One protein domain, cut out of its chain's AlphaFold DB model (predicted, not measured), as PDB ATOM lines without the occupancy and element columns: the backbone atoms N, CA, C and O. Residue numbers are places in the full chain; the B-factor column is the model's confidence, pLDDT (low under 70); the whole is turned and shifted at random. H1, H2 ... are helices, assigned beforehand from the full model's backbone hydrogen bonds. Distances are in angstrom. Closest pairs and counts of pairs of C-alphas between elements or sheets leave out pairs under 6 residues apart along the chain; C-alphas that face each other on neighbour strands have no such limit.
ATOM      1  N   LEU A 149      49.603  20.403  39.583       83.12
ATOM      2  CA  LEU A 149      49.336  20.705  40.987       83.12
ATOM      3  C   LEU A 149      49.538  22.185  41.320       83.12
ATOM      4  O   LEU A 149      48.771  22.734  42.106       83.12
ATOM      5  N   GLN A 150      50.534  22.844  40.729       76.19
ATOM      6  CA  GLN A 150      50.741  24.283  40.906       76.19
ATOM      7  C   GLN A 150      49.564  25.090  40.342       76.19
ATOM      8  O   GLN A 150      49.083  26.005  41.005       76.19
ATOM      9  N   VAL A 151      49.049  24.707  39.169       78.44
ATOM     10  CA  VAL A 151      47.866  25.344  38.568       78.44
ATOM     11  C   VAL A 151      46.613  25.108  39.411       78.44
ATOM     12  O   VAL A 151      45.823  26.026  39.617       78.44
ATOM     13  N   LEU A 152      46.419  23.894  39.931       80.62
ATOM     14  CA  LEU A 152      45.275  23.599  40.794       80.62
ATOM     15  C   LEU A 152      45.351  24.358  42.124       80.62
ATOM     16  O   LEU A 152      44.310  24.799  42.614       80.62
ATOM     17  N   ALA A 153      46.554  24.574  42.667       75.25
ATOM     18  CA  ALA A 153      46.769  25.374  43.873       75.25
ATOM     19  C   ALA A 153      46.303  26.829  43.717       75.25
ATOM     20  O   ALA A 153      45.906  27.448  44.706       75.25
ATOM     21  N   ASP A 154      46.374  27.370  42.498       68.44
ATOM     22  CA  ASP A 154      46.018  28.749  42.185       68.44
ATOM     23  C   ASP A 154      44.487  28.885  42.074       68.44
ATOM     24  O   ASP A 154      43.854  28.603  41.050       68.44
ATOM     25  N   GLY A 155      43.848  29.220  43.197       67.06
ATOM     26  CA  GLY A 155      42.407  29.441  43.271       67.06
ATOM     27  C   GLY A 155      41.876  29.598  44.693       67.06
ATOM     28  O   GLY A 155      42.389  29.010  45.646       67.06
ATOM     29  N   GLU A 156      40.813  30.390  44.846       68.94
ATOM     30  CA  GLU A 156      40.092  30.486  46.116       68.94
ATOM     31  C   GLU A 156      39.345  29.180  46.402       68.94
ATOM     32  O   GLU A 156      38.642  28.655  45.544       68.94
ATOM     33  N   ARG A 157      39.465  28.670  47.631       71.31
ATOM     34  CA  ARG A 157      38.720  27.487  48.073       71.31
ATOM     35  C   ARG A 157      37.306  27.893  48.447       71.31
ATOM     36  O   ARG A 157      37.096  28.543  49.474       71.31
ATOM     37  N   THR A 158      36.333  27.494  47.636       81.88
ATOM     38  CA  THR A 158      34.941  27.939  47.803       81.88
ATOM     39  C   THR A 158      34.025  26.891  48.438       81.88
ATOM     40  O   THR A 158      32.866  27.187  48.743       81.88
ATOM     41  N   LEU A 159      34.533  25.680  48.708       88.06
ATOM     42  CA  LEU A 159      33.711  24.592  49.238       88.06
ATOM     43  C   LEU A 159      33.111  24.901  50.628       88.06
ATOM     44  O   LEU A 159      33.822  25.325  51.556       88.06
ATOM     45  N   PRO A 160      31.811  24.602  50.833       90.62
ATOM     46  CA  PRO A 160      31.170  24.706  52.138       90.62
ATOM     47  C   PRO A 160      31.878  23.865  53.208       90.62
ATOM     48  O   PRO A 160      32.367  22.770  52.943       90.62
ATOM     49  N   ALA A 161      31.859  24.327  54.463       89.19
ATOM     50  CA  ALA A 161      32.540  23.647  55.572       89.19
ATOM     51  C   ALA A 161      32.104  22.185  55.778       89.19
ATOM     52  O   ALA A 161      32.934  21.343  56.111       89.19
ATOM     53  N   GLY A 162      30.820  21.878  55.566       91.31
ATOM     54  CA  GLY A 162      30.312  20.506  55.659       91.31
ATOM     55  C   GLY A 162      30.891  19.588  54.583       91.31
ATOM     56  O   GLY A 162      31.220  18.441  54.871       91.31
ATOM     57  N   GLU A 163      31.086  20.114  53.374       91.12
ATOM     58  CA  GLU A 163      31.660  19.364  52.258       91.12
ATOM     59  C   GLU A 163      33.157  19.132  52.461       91.12
ATOM     60  O   GLU A 163      33.637  18.011  52.324       91.12
ATOM     61  N   ARG A 164      33.881  20.150  52.936       91.31
ATOM     62  CA  ARG A 164      35.289  20.005  53.338       91.31
ATOM     63  C   ARG A 164      35.469  18.954  54.435       91.31
ATOM     64  O   ARG A 164      36.353  18.109  54.344       91.31
ATOM     65  N   ALA A 165      34.591  18.938  55.441       91.50
ATOM     66  CA  ALA A 165      34.609  17.914  56.488       91.50
ATOM     67  C   ALA A 165      34.300  16.505  55.945       91.50
ATOM     68  O   ALA A 165      34.932  15.537  56.371       91.50
ATOM     69  N   ARG A 166      33.367  16.385  54.987       93.44
ATOM     70  CA  ARG A 166      33.074  15.123  54.291       93.44
ATOM     71  C   ARG A 166      34.308  14.607  53.553       93.44
ATOM     72  O   ARG A 166      34.677  13.452  53.744       93.44
ATOM     73  N   LEU A 167      34.952  15.461  52.757       93.44
ATOM     74  CA  LEU A 167      36.147  15.116  51.983       93.44
ATOM     75  C   LEU A 167      37.328  14.755  52.888       93.44
ATOM     76  O   LEU A 167      37.986  13.746  52.651       93.44
ATOM     77  N   ALA A 168      37.544  15.498  53.977       91.25
ATOM     78  CA  ALA A 168      38.560  15.167  54.974       91.25
ATOM     79  C   ALA A 168      38.345  13.773  55.597       91.25
ATOM     80  O   ALA A 168      39.313  13.084  55.899       91.25
ATOM     81  N   GLY A 169      37.090  13.330  55.742       91.56
ATOM     82  CA  GLY A 169      36.750  11.986  56.218       91.56
ATOM     83  C   GLY A 169      37.033  10.852  55.223       91.56
ATOM     84  O   GLY A 169      37.026   9.688  55.622       91.56
ATOM     85  N   LEU A 170      37.279  11.167  53.946       92.69
ATOM     86  CA  LEU A 170      37.681  10.188  52.927       92.69
ATOM     87  C   LEU A 170      39.199   9.990  52.875       92.69
ATOM     88  O   LEU A 170      39.653   8.952  52.395       92.69
ATOM     89  N   VAL A 171      39.972  10.965  53.363       92.56
ATOM     90  CA  VAL A 171      41.433  10.932  53.309       92.56
ATOM     91  C   VAL A 171      41.962   9.759  54.151       92.56
ATOM     92  O   VAL A 171      41.642   9.657  55.339       92.56
ATOM     93  N   PRO A 172      42.775   8.856  53.571       91.12
ATOM     94  CA  PRO A 172      43.346   7.724  54.293       91.12
ATOM     95  C   PRO A 172      44.232   8.170  55.463       91.12
ATOM     96  O   PRO A 172      45.106   9.015  55.305       91.12
ATOM     97  N   ALA A 173      44.053   7.551  56.632       83.56
ATOM     98  CA  ALA A 173      44.781   7.926  57.849       83.56
ATOM     99  C   ALA A 173      46.239   7.429  57.897       83.56
ATOM    100  O   ALA A 173      47.040   7.944  58.676       83.56
ATOM    101  N   SER A 174      46.586   6.395  57.123       85.88
ATOM    102  CA  SER A 174      47.913   5.773  57.162       85.88
ATOM    103  C   SER A 174      48.332   5.191  55.818       85.88
ATOM    104  O   SER A 174      47.516   4.609  55.094       85.88
ATOM    105  N   ARG A 175      49.639   5.254  55.547       87.56
ATOM    106  CA  ARG A 175      50.262   4.688  54.349       87.56
ATOM    107  C   ARG A 175      49.963   3.192  54.216       87.56
ATOM    108  O   ARG A 175      50.199   2.409  55.132       87.56
ATOM    109  N   SER A 176      49.416   2.811  53.068       92.75
ATOM    110  CA  SER A 176      48.991   1.451  52.720       92.75
ATOM    111  C   SER A 176      48.682   1.382  51.219       92.75
ATOM    112  O   SER A 176      48.543   2.427  50.585       92.75
ATOM    113  N   LYS A 177      48.484   0.178  50.662       94.50
ATOM    114  CA  LYS A 177      47.999  -0.003  49.277       94.50
ATOM    115  C   LYS A 177      46.726   0.808  49.002       94.50
ATOM    116  O   LYS A 177      46.601   1.434  47.960       94.50
ATOM    117  N   THR A 178      45.801   0.836  49.962       93.69
ATOM    118  CA  THR A 178      44.559   1.620  49.895       93.69
ATOM    119  C   THR A 178      44.829   3.122  49.846       93.69
ATOM    120  O   THR A 178      44.177   3.834  49.089       93.69
ATOM    121  N   SER A 179      45.803   3.609  50.622       94.62
ATOM    122  CA  SER A 179      46.191   5.021  50.586       94.62
ATOM    123  C   SER A 179      46.832   5.407  49.258       94.62
ATOM    124  O   SER A 179      46.512   6.463  48.722       94.62
ATOM    125  N   ASP A 180      47.708   4.558  48.721       96.31
ATOM    126  CA  ASP A 180      48.332   4.779  47.414       96.31
ATOM    127  C   ASP A 180      47.260   4.780  46.312       96.31
ATOM    128  O   ASP A 180      47.201   5.711  45.513       96.31
ATOM    129  N   ALA A 181      46.326   3.823  46.348       96.12
ATOM    130  CA  ALA A 181      45.177   3.769  45.445       96.12
ATOM    131  C   ALA A 181      44.290   5.025  45.526       96.12
ATOM    132  O   ALA A 181      43.830   5.513  44.494       96.12
ATOM    133  N   PHE A 182      44.051   5.565  46.730       96.81
ATOM    134  CA  PHE A 182      43.313   6.819  46.918       96.81
ATOM    135  C   PHE A 182      43.995   7.975  46.183       96.81
ATOM    136  O   PHE A 182      43.378   8.606  45.327       96.81
ATOM    137  N   TRP A 183      45.273   8.229  46.474       96.06
ATOM    138  CA  TRP A 183      45.987   9.377  45.912       96.06
ATOM    139  C   TRP A 183      46.256   9.240  44.418       96.06
ATOM    140  O   TRP A 183      46.110  10.219  43.693       96.06
ATOM    141  N   VAL A 184      46.563   8.033  43.936       95.69
ATOM    142  CA  VAL A 184      46.700   7.758  42.500       95.69
ATOM    143  C   VAL A 184      45.385   8.015  41.764       95.69
ATOM    144  O   VAL A 184      45.397   8.619  40.696       95.69
ATOM    145  N   HIS A 185      44.244   7.619  42.333       95.00
ATOM    146  CA  HIS A 185      42.944   7.917  41.735       95.00
ATOM    147  C   HIS A 185      42.674   9.431  41.715       95.00
ATOM    148  O   HIS A 185      42.285   9.956  40.676       95.00
ATOM    149  N   VAL A 186      42.936  10.156  42.809       94.75
ATOM    150  CA  VAL A 186      42.780  11.625  42.845       94.75
ATOM    151  C   VAL A 186      43.669  12.312  41.800       94.75
ATOM    152  O   VAL A 186      43.178  13.162  41.059       94.75
ATOM    153  N   LEU A 187      44.944  11.922  41.692       92.88
ATOM    154  CA  LEU A 187      45.879  12.453  40.693       92.88
ATOM    155  C   LEU A 187      45.411  12.164  39.264       92.88
ATOM    156  O   LEU A 187      45.408  13.061  38.428       92.88
ATOM    157  N   ALA A 188      44.949  10.944  38.986       92.06
ATOM    158  CA  ALA A 188      44.460  10.588  37.659       92.06
ATOM    159  C   ALA A 188      43.194  11.374  37.273       92.06
ATOM    160  O   ALA A 188      43.054  11.795  36.127       92.06
ATOM    161  N   MET A 189      42.295  11.631  38.231       89.88
ATOM    162  CA  MET A 189      41.122  12.483  38.001       89.88
ATOM    163  C   MET A 189      41.500  13.943  37.733       89.88
ATOM    164  O   MET A 189      40.799  14.616  36.978       89.88
ATOM    165  N   ALA A 190      42.604  14.426  38.309       88.94
ATOM    166  CA  ALA A 190      43.100  15.782  38.087       88.94
ATOM    167  C   ALA A 190      43.564  16.027  36.642       88.94
ATOM    168  O   ALA A 190      43.573  17.171  36.198       88.94
ATOM    169  N   CYS A 191      43.903  14.970  35.898       86.12
ATOM    170  CA  CYS A 191      44.290  15.077  34.492       86.12
ATOM    171  C   CYS A 191      43.107  15.362  33.551       86.12
ATOM    172  O   CYS A 191      43.336  15.760  32.417       86.12
ATOM    173  N   PHE A 192      41.854  15.166  33.993       82.81
ATOM    174  CA  PHE A 192      40.645  15.307  33.159       82.81
ATOM    175  C   PHE A 192      40.677  14.492  31.847       82.81
ATOM    176  O   PHE A 192      40.092  14.885  30.839       82.81
ATOM    177  N   GLU A 193      41.332  13.332  31.881       83.75
ATOM    178  CA  GLU A 193      41.493  12.442  30.730       83.75
ATOM    179  C   GLU A 193      40.303  11.497  30.523       83.75
ATOM    180  O   GLU A 193      39.446  11.304  31.393       83.75
ATOM    181  N   ASP A 194      40.259  10.848  29.357       83.75
ATOM    182  CA  ASP A 194      39.272   9.806  29.090       83.75
ATOM    183  C   ASP A 194      39.482   8.557  29.975       83.75
ATOM    184  O   ASP A 194      40.541   8.324  30.568       83.75
ATOM    185  N   CYS A 195      38.442   7.725  30.102       87.56
ATOM    186  CA  CYS A 195      38.488   6.537  30.961       87.56
ATOM    187  C   CYS A 195      39.635   5.566  30.587       87.56
ATOM    188  O   CYS A 195      40.362   5.136  31.488       87.56
ATOM    189  N   PRO A 196      39.874   5.233  29.301       88.88
ATOM    190  CA  PRO A 196      41.022   4.415  28.907       88.88
ATOM    191  C   PRO A 196      42.382   4.989  29.331       88.88
ATOM    192  O   PRO A 196      43.234   4.240  29.817       88.88
ATOM    193  N   THR A 197      42.604   6.294  29.172       84.25
ATOM    194  CA  THR A 197      43.874   6.941  29.538       84.25
ATOM    195  C   THR A 197      44.035   7.018  31.047       84.25
ATOM    196  O   THR A 197      45.074   6.598  31.556       84.25
ATOM    197  N   THR A 198      42.972   7.380  31.766       89.25
ATOM    198  CA  THR A 198      42.920   7.348  33.235       89.25
ATOM    199  C   THR A 198      43.313   5.968  33.773       89.25
ATOM    200  O   THR A 198      44.157   5.858  34.659       89.25
ATOM    201  N   ARG A 199      42.773   4.884  33.201       93.62
ATOM    202  CA  ARG A 199      43.109   3.508  33.610       93.62
ATOM    203  C   ARG A 199      44.582   3.170  33.401       93.62
ATOM    204  O   ARG A 199      45.187   2.545  34.268       93.62
ATOM    205  N   ARG A 200      45.167   3.562  32.265       91.50
ATOM    206  CA  ARG A 200      46.596   3.328  31.990       91.50
ATOM    207  C   ARG A 200      47.485   4.098  32.959       91.50
ATOM    208  O   ARG A 200      48.429   3.517  33.485       91.50
ATOM    209  N   LEU A 201      47.154   5.362  33.212       91.25
ATOM    210  CA  LEU A 201      47.876   6.221  34.143       91.25
ATOM    211  C   LEU A 201      47.874   5.630  35.557       91.25
ATOM    212  O   LEU A 201      48.932   5.449  36.152       91.25
ATOM    213  N   VAL A 202      46.697   5.230  36.048       94.56
ATOM    214  CA  VAL A 202      46.536   4.578  37.354       94.56
ATOM    215  C   VAL A 202      47.395   3.315  37.470       94.56
ATOM    216  O   VAL A 202      48.106   3.146  38.459       94.56
ATOM    217  N   LEU A 203      47.372   2.440  36.459       95.19
ATOM    218  CA  LEU A 203      48.190   1.221  36.451       95.19
ATOM    219  C   LEU A 203      49.689   1.531  36.462       95.19
ATOM    220  O   LEU A 203      50.445   0.864  37.164       95.19
ATOM    221  N   SER A 204      50.112   2.524  35.678       92.81
ATOM    222  CA  SER A 204      51.510   2.947  35.606       92.81
ATOM    223  C   SER A 204      52.005   3.436  36.967       92.81
ATOM    224  O   SER A 204      53.018   2.952  37.467       92.81
ATOM    225  N   LEU A 205      51.237   4.315  37.616       94.44
ATOM    226  CA  LEU A 205      51.576   4.862  38.929       94.44
ATOM    227  C   LEU A 205      51.586   3.791  40.022       94.44
ATOM    228  O   LEU A 205      52.511   3.741  40.824       94.44
ATOM    229  N   MET A 206      50.597   2.893  40.046       96.50
ATOM    230  CA  MET A 206      50.573   1.815  41.039       96.50
ATOM    231  C   MET A 206      51.756   0.857  40.883       96.50
ATOM    232  O   MET A 206      52.329   0.443  41.888       96.50
ATOM    233  N   ARG A 207      52.166   0.544  39.646       94.38
ATOM    234  CA  ARG A 207      53.385  -0.237  39.383       94.38
ATOM    235  C   ARG A 207      54.634   0.482  39.875       94.38
ATOM    236  O   ARG A 207      55.421  -0.139  40.578       94.38
ATOM    237  N   ALA A 208      54.775   1.774  39.576       92.44
ATOM    238  CA  ALA A 208      55.899   2.583  40.053       92.44
ATOM    239  C   ALA A 208      55.980   2.619  41.593       92.44
ATOM    240  O   ALA A 208      57.062   2.590  42.165       92.44
ATOM    241  N   LEU A 209      54.834   2.580  42.280       94.38
ATOM    242  CA  LEU A 209      54.754   2.496  43.744       94.38
ATOM    243  C   LEU A 209      55.034   1.091  44.318       94.38
ATOM    244  O   LEU A 209      55.001   0.925  45.540       94.38
ATOM    245  N   GLY A 210      55.299   0.090  43.470       94.62
ATOM    246  CA  GLY A 210      55.602  -1.291  43.859       94.62
ATOM    247  C   GLY A 210      54.393  -2.232  43.928       94.62
ATOM    248  O   GLY A 210      54.499  -3.323  44.484       94.62
ATOM    249  N   TRP A 211      53.236  -1.841  43.383       94.75
ATOM    250  CA  TRP A 211      51.993  -2.624  43.410       94.75
ATOM    251  C   TRP A 211      51.685  -3.301  42.065       94.75
ATOM    252  O   TRP A 211      50.589  -3.141  41.521       94.75
ATOM    253  N   GLU A 212      52.642  -4.062  41.528       91.56
ATOM    254  CA  GLU A 212      52.625  -4.583  40.149       91.56
ATOM    255  C   GLU A 212      51.401  -5.438  39.780       91.56
ATOM    256  O   GLU A 212      50.907  -5.348  38.653       91.56
ATOM    257  N   ASP A 213      50.884  -6.205  40.742       89.38
ATOM    258  CA  ASP A 213      49.756  -7.130  40.560       89.38
ATOM    259  C   ASP A 213      48.374  -6.455  40.625       89.38
ATOM    260  O   ASP A 213      47.348  -7.130  40.554       89.38
ATOM    261  N   THR A 214      48.316  -5.132  40.796       91.19
ATOM    262  CA  THR A 214      47.047  -4.410  40.981       91.19
ATOM    263  C   THR A 214      46.465  -3.997  39.639       91.19
ATOM    264  O   THR A 214      47.108  -3.268  38.879       91.19
ATOM    265  N   ASP A 215      45.231  -4.409  39.355       92.88
ATOM    266  CA  ASP A 215      44.502  -3.919  38.188       92.88
ATOM    267  C   ASP A 215      43.757  -2.598  38.473       92.88
ATOM    268  O   ASP A 215      43.589  -2.179  39.618       92.88
ATOM    269  N   ALA A 216      43.312  -1.906  37.422       90.81
ATOM    270  CA  ALA A 216      42.690  -0.591  37.568       90.81
ATOM    271  C   ALA A 216      41.336  -0.646  38.300       90.81
ATOM    272  O   ALA A 216      40.998   0.294  39.015       90.81
ATOM    273  N   ASP A 217      40.565  -1.727  38.146       92.69
ATOM    274  CA  ASP A 217      39.263  -1.870  38.811       92.69
ATOM    275  C   ASP A 217      39.440  -2.096  40.314       92.69
ATOM    276  O   ASP A 217      38.703  -1.523  41.126       92.69
ATOM    277  N   GLU A 218      40.463  -2.862  40.693       93.75
ATOM    278  CA  GLU A 218      40.891  -3.013  42.076       93.75
ATOM    279  C   GLU A 218      41.310  -1.659  42.657       93.75
ATOM    280  O   GLU A 218      40.856  -1.310  43.746       93.75
ATOM    281  N   VAL A 219      42.094  -0.847  41.929       93.00
ATOM    282  CA  VAL A 219      42.468   0.504  42.391       93.00
ATOM    283  C   VAL A 219      41.235   1.360  42.643       93.00
ATOM    284  O   VAL A 219      41.106   1.930  43.725       93.00
ATOM    285  N   PHE A 220      40.305   1.442  41.689       92.19
ATOM    286  CA  PHE A 220      39.107   2.263  41.863       92.19
ATOM    287  C   PHE A 220      38.250   1.782  43.036       92.19
ATOM    288  O   PHE A 220      37.766   2.611  43.809       92.19
ATOM    289  N   THR A 221      38.150   0.467  43.236       91.12
ATOM    290  CA  THR A 221      37.427  -0.135  44.365       91.12
ATOM    291  C   THR A 221      38.104   0.161  45.705       91.12
ATOM    292  O   THR A 221      37.444   0.596  46.647       91.12
ATOM    293  N   LEU A 222      39.421  -0.042  45.798       90.94
ATOM    294  CA  LEU A 222      40.196   0.199  47.017       90.94
ATOM    295  C   LEU A 222      40.233   1.680  47.376       90.94
ATOM    296  O   LEU A 222      40.132   2.023  48.549       90.94
ATOM    297  N   SER A 223      40.385   2.543  46.372       91.69
ATOM    298  CA  SER A 223      40.644   3.964  46.570       91.69
ATOM    299  C   SER A 223      39.579   4.631  47.424       91.69
ATOM    300  O   SER A 223      39.919   5.493  48.213       91.69
ATOM    301  N   ARG A 224      38.292   4.300  47.240       88.81
ATOM    302  CA  ARG A 224      37.141   5.083  47.732       88.81
ATOM    303  C   ARG A 224      37.124   6.561  47.306       88.81
ATOM    304  O   ARG A 224      36.134   7.239  47.552       88.81
ATOM    305  N   ALA A 225      38.138   7.062  46.597       89.06
ATOM    306  CA  ALA A 225      38.202   8.440  46.109       89.06
ATOM    307  C   ALA A 225      37.044   8.773  45.151       89.06
ATOM    308  O   ALA A 225      36.592   9.912  45.103       89.06
ATOM    309  N   GLY A 226      36.484   7.767  44.466       86.12
ATOM    310  CA  GLY A 226      35.263   7.920  43.669       86.12
ATOM    311  C   GLY A 226      34.062   8.436  44.474       86.12
ATOM    312  O   GLY A 226      33.220   9.128  43.910       86.12
ATOM    313  N   GLU A 227      34.007   8.189  45.792       90.94
ATOM    314  CA  GLU A 227      32.969   8.718  46.692       90.94
ATOM    315  C   GLU A 227      32.994  10.254  46.787       90.94
ATOM    316  O   GLU A 227      31.975  10.880  47.098       90.94
ATOM    317  N   ALA A 228      34.138  10.884  46.501       88.94
ATOM    318  CA  ALA A 228      34.246  12.335  46.435       88.94
ATOM    319  C   ALA A 228      33.471  12.899  45.234       88.94
ATOM    320  O   ALA A 228      32.871  13.961  45.357       88.94
ATOM    321  N   PHE A 229      33.412  12.154  44.125       88.31
ATOM    322  CA  PHE A 229      32.879  12.597  42.833       88.31
ATOM    323  C   PHE A 229      31.476  12.054  42.512       88.31
ATOM    324  O   PHE A 229      31.077  11.993  41.348       88.31
ATOM    325  N   VAL A 230      30.729  11.621  43.530       85.06
ATOM    326  CA  VAL A 230      29.376  11.075  43.358       85.06
ATOM    327  C   VAL A 230      28.373  12.196  43.102       85.06
ATOM    328  O   VAL A 230      28.378  13.217  43.784       85.06
ATOM    329  N   GLY A 231      27.451  11.949  42.173       82.31
ATOM    330  CA  GLY A 231      26.365  12.863  41.830       82.31
ATOM    331  C   GLY A 231      26.580  13.564  40.493       82.31
ATOM    332  O   GLY A 231      27.556  13.320  39.782       82.31
ATOM    333  N   ASP A 232      25.628  14.422  40.142       82.50
ATOM    334  CA  ASP A 232      25.702  15.247  38.940       82.50
ATOM    335  C   ASP A 232      26.545  16.497  39.236       82.50
ATOM    336  O   ASP A 232      26.030  17.547  39.615       82.50
ATOM    337  N   LEU A 233      27.869  16.323  39.188       86.31
ATOM    338  CA  LEU A 233      28.847  17.372  39.480       86.31
ATOM    339  C   LEU A 233      29.263  18.098  38.206       86.31
ATOM    340  O   LEU A 233      29.735  17.464  37.251       86.31
ATOM    341  N   SER A 234      29.192  19.429  38.240       87.75
ATOM    342  CA  SER A 234      29.755  20.260  37.180       87.75
ATOM    343  C   SER A 234      31.286  20.137  37.136       87.75
ATOM    344  O   SER A 234      31.928  19.679  38.084       87.75
ATOM    345  N   ALA A 235      31.901  20.570  36.034       83.75
ATOM    346  CA  ALA A 235      33.362  20.617  35.928       83.75
ATOM    347  C   ALA A 235      33.996  21.511  37.013       83.75
ATOM    348  O   ALA A 235      35.061  21.183  37.528       83.75
ATOM    349  N   VAL A 236      33.311  22.596  37.394       86.25
ATOM    350  CA  VAL A 236      33.755  23.508  38.457       86.25
ATOM    351  C   VAL A 236      33.718  22.806  39.814       86.25
ATOM    352  O   VAL A 236      34.713  22.835  40.529       86.25
ATOM    353  N   ASP A 237      32.632  22.098  40.137       89.19
ATOM    354  CA  ASP A 237      32.520  21.378  41.416       89.19
ATOM    355  C   ASP A 237      33.594  20.290  41.546       89.19
ATOM    356  O   ASP A 237      34.203  20.125  42.603       89.19
ATOM    357  N   ARG A 238      33.872  19.564  40.454       89.81
ATOM    358  CA  ARG A 238      34.947  18.558  40.409       89.81
ATOM    359  C   ARG A 238      36.311  19.183  40.675       89.81
ATOM    360  O   ARG A 238      37.105  18.606  41.412       89.81
ATOM    361  N   LEU A 239      36.571  20.346  40.086       88.94
ATOM    362  CA  LEU A 239      37.824  21.066  40.263       88.94
ATOM    363  C   LEU A 239      37.983  21.577  41.703       88.94
ATOM    364  O   LEU A 239      39.051  21.414  42.283       88.94
ATOM    365  N   GLU A 240      36.920  22.087  42.323       90.44
ATOM    366  CA  GLU A 240      36.933  22.486  43.738       90.44
ATOM    367  C   GLU A 240      37.173  21.292  44.682       90.44
ATOM    368  O   GLU A 240      37.951  21.398  45.631       90.44
ATOM    369  N   ILE A 241      36.575  20.127  44.397       92.62
ATOM    370  CA  ILE A 241      36.846  18.879  45.134       92.62
ATOM    371  C   ILE A 241      38.319  18.475  44.997       92.62
ATOM    372  O   ILE A 241      38.959  18.142  45.994       92.62
ATOM    373  N   LEU A 242      38.870  18.517  43.781       91.94
ATOM    374  CA  LEU A 242      40.279  18.203  43.531       91.94
ATOM    375  C   LEU A 242      41.206  19.164  44.281       91.94
ATOM    376  O   LEU A 242      42.156  18.705  44.911       91.94
ATOM    377  N   ARG A 243      40.905  20.469  44.294       90.00
ATOM    378  CA  ARG A 243      41.659  21.469  45.065       90.00
ATOM    379  C   ARG A 243      41.690  21.142  46.557       90.00
ATOM    380  O   ARG A 243      42.761  21.122  47.159       90.00
ATOM    381  N   GLU A 244      40.540  20.843  47.152       91.62
ATOM    382  CA  GLU A 244      40.444  20.496  48.578       91.62
ATOM    383  C   GLU A 244      41.157  19.173  48.908       91.62
ATOM    384  O   GLU A 244      41.832  19.043  49.937       91.62
ATOM    385  N   LEU A 245      41.051  18.170  48.033       92.56
ATOM    386  CA  LEU A 245      41.726  16.888  48.230       92.56
ATOM    387  C   LEU A 245      43.241  17.012  48.076       92.56
ATOM    388  O   LEU A 245      43.959  16.454  48.895       92.56
ATOM    389  N   LEU A 246      43.736  17.749  47.082       90.00
ATOM    390  CA  LEU A 246      45.167  17.854  46.789       90.00
ATOM    391  C   LEU A 246      45.895  18.856  47.689       90.00
ATOM    392  O   LEU A 246      47.076  18.654  47.968       90.00
ATOM    393  N   HIS A 247      45.208  19.897  48.176       85.69
ATOM    394  CA  HIS A 247      45.838  20.991  48.925       85.69
ATOM    395  C   HIS A 247      45.347  21.162  50.369       85.69
ATOM    396  O   HIS A 247      46.050  21.762  51.175       85.69
ATOM    397  N   GLY A 248      44.164  20.646  50.712       74.94
ATOM    398  CA  GLY A 248      43.591  20.710  52.064       74.94
ATOM    399  C   GLY A 248      43.296  22.095  52.576       74.94
ATOM    400  O   GLY A 248      44.199  22.741  53.149       74.94
TER     401      GLY A 248
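What this domain is: This is residues 149 to 248 of the 248 residues of an uncharacterized protein of Corynebacterium imitans (UniProt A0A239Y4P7). Two groups of crossed helices stand end to end: the helical hairpin of H3 and H4 with H5 crossing both, and H7 with the short helices H1 and H2 packed on opposite sides of it. H3 runs through the middle and meets H7 with residues 186 to 190, while short H6 also packs on H3. The printed part has 100 residues with seven named helices, H1 to H7 in order, and no named strand; its class is all helix. It is compact, with a radius of gyration of the C-alphas of 13.3 A and spans of 39 by 28 by 27 A.

Where its parts are: H1 takes residues 149 to 153 and begins at C-alpha 149 at (49.336, 20.705, 40.987). H2 follows at residues 161 to 168, 10.4 A from first to last C-alpha. H3, residues 177 to 190, is 20.0 A long and begins at C-alpha 177 at (47.999, -0.003, 49.277). H4, residues 195 to 208, is also 20.0 A long. H5 is residues 216 to 223, 10.3 A, and H6 is residues 225 to 229. H7, residues 235 to 247, is 18.0 A long and ends at C-alpha 247 at (45.838, 20.991, 48.925).

How they stand to each other: H3 and H7 are the hubs, each touching four other helices. H3 and H4 form a helical hairpin, opposite ways at a steep tilt of 42 degrees; their closest C-alphas, of Ala 188 and Thr 198, are 5.7 A apart. H3 touches H5, about perpendicular, only just, at 72 degrees; the closest C-alphas, of Phe 182 and Ser 223, are 3.9 A apart. H4 touches H5 with residues 199 to 203 alone, the closest C-alphas being Arg 199 and Ala 216 at 5.7 A. H3 touches H6 with residues 182 to 186 alone, closest at the C-alphas of Phe 182 and Ala 225, 5.4 A. H3 touches H7 with residues 186 to 190 alone, opposite ways at a steep tilt of 44 degrees; the closest C-alphas, of Ala 190 and Leu 242, are 6.6 A apart. H7 touches H1, closest at the C-alphas of Leu 152 and Arg 243, 6.0 A. It touches H2 with residues 241 to 245 alone, closest at the C-alphas of Leu 167 and Leu 245, 7.0 A. H4 and H7 are apart. Each O i to N i+4 pair is within hydrogen-bond range in H1, H2, H3, H4, H5 and H7; in H6 it is 0 of 1, beside 2 of 2 O i to N i+3 pairs.

The domain as a whole: The two C-alphas farthest apart, of Glu 156 and Asp 213, are 39.2 A from each other. The printed part has no cut and ends at the chain's last residue, Gly 248. No link is long; those from H3 to H4, H5 to H6 and H6 to H7 are tight. The mean pLDDT of the printed part is 89.0, and residues 154 to 156 are under 70.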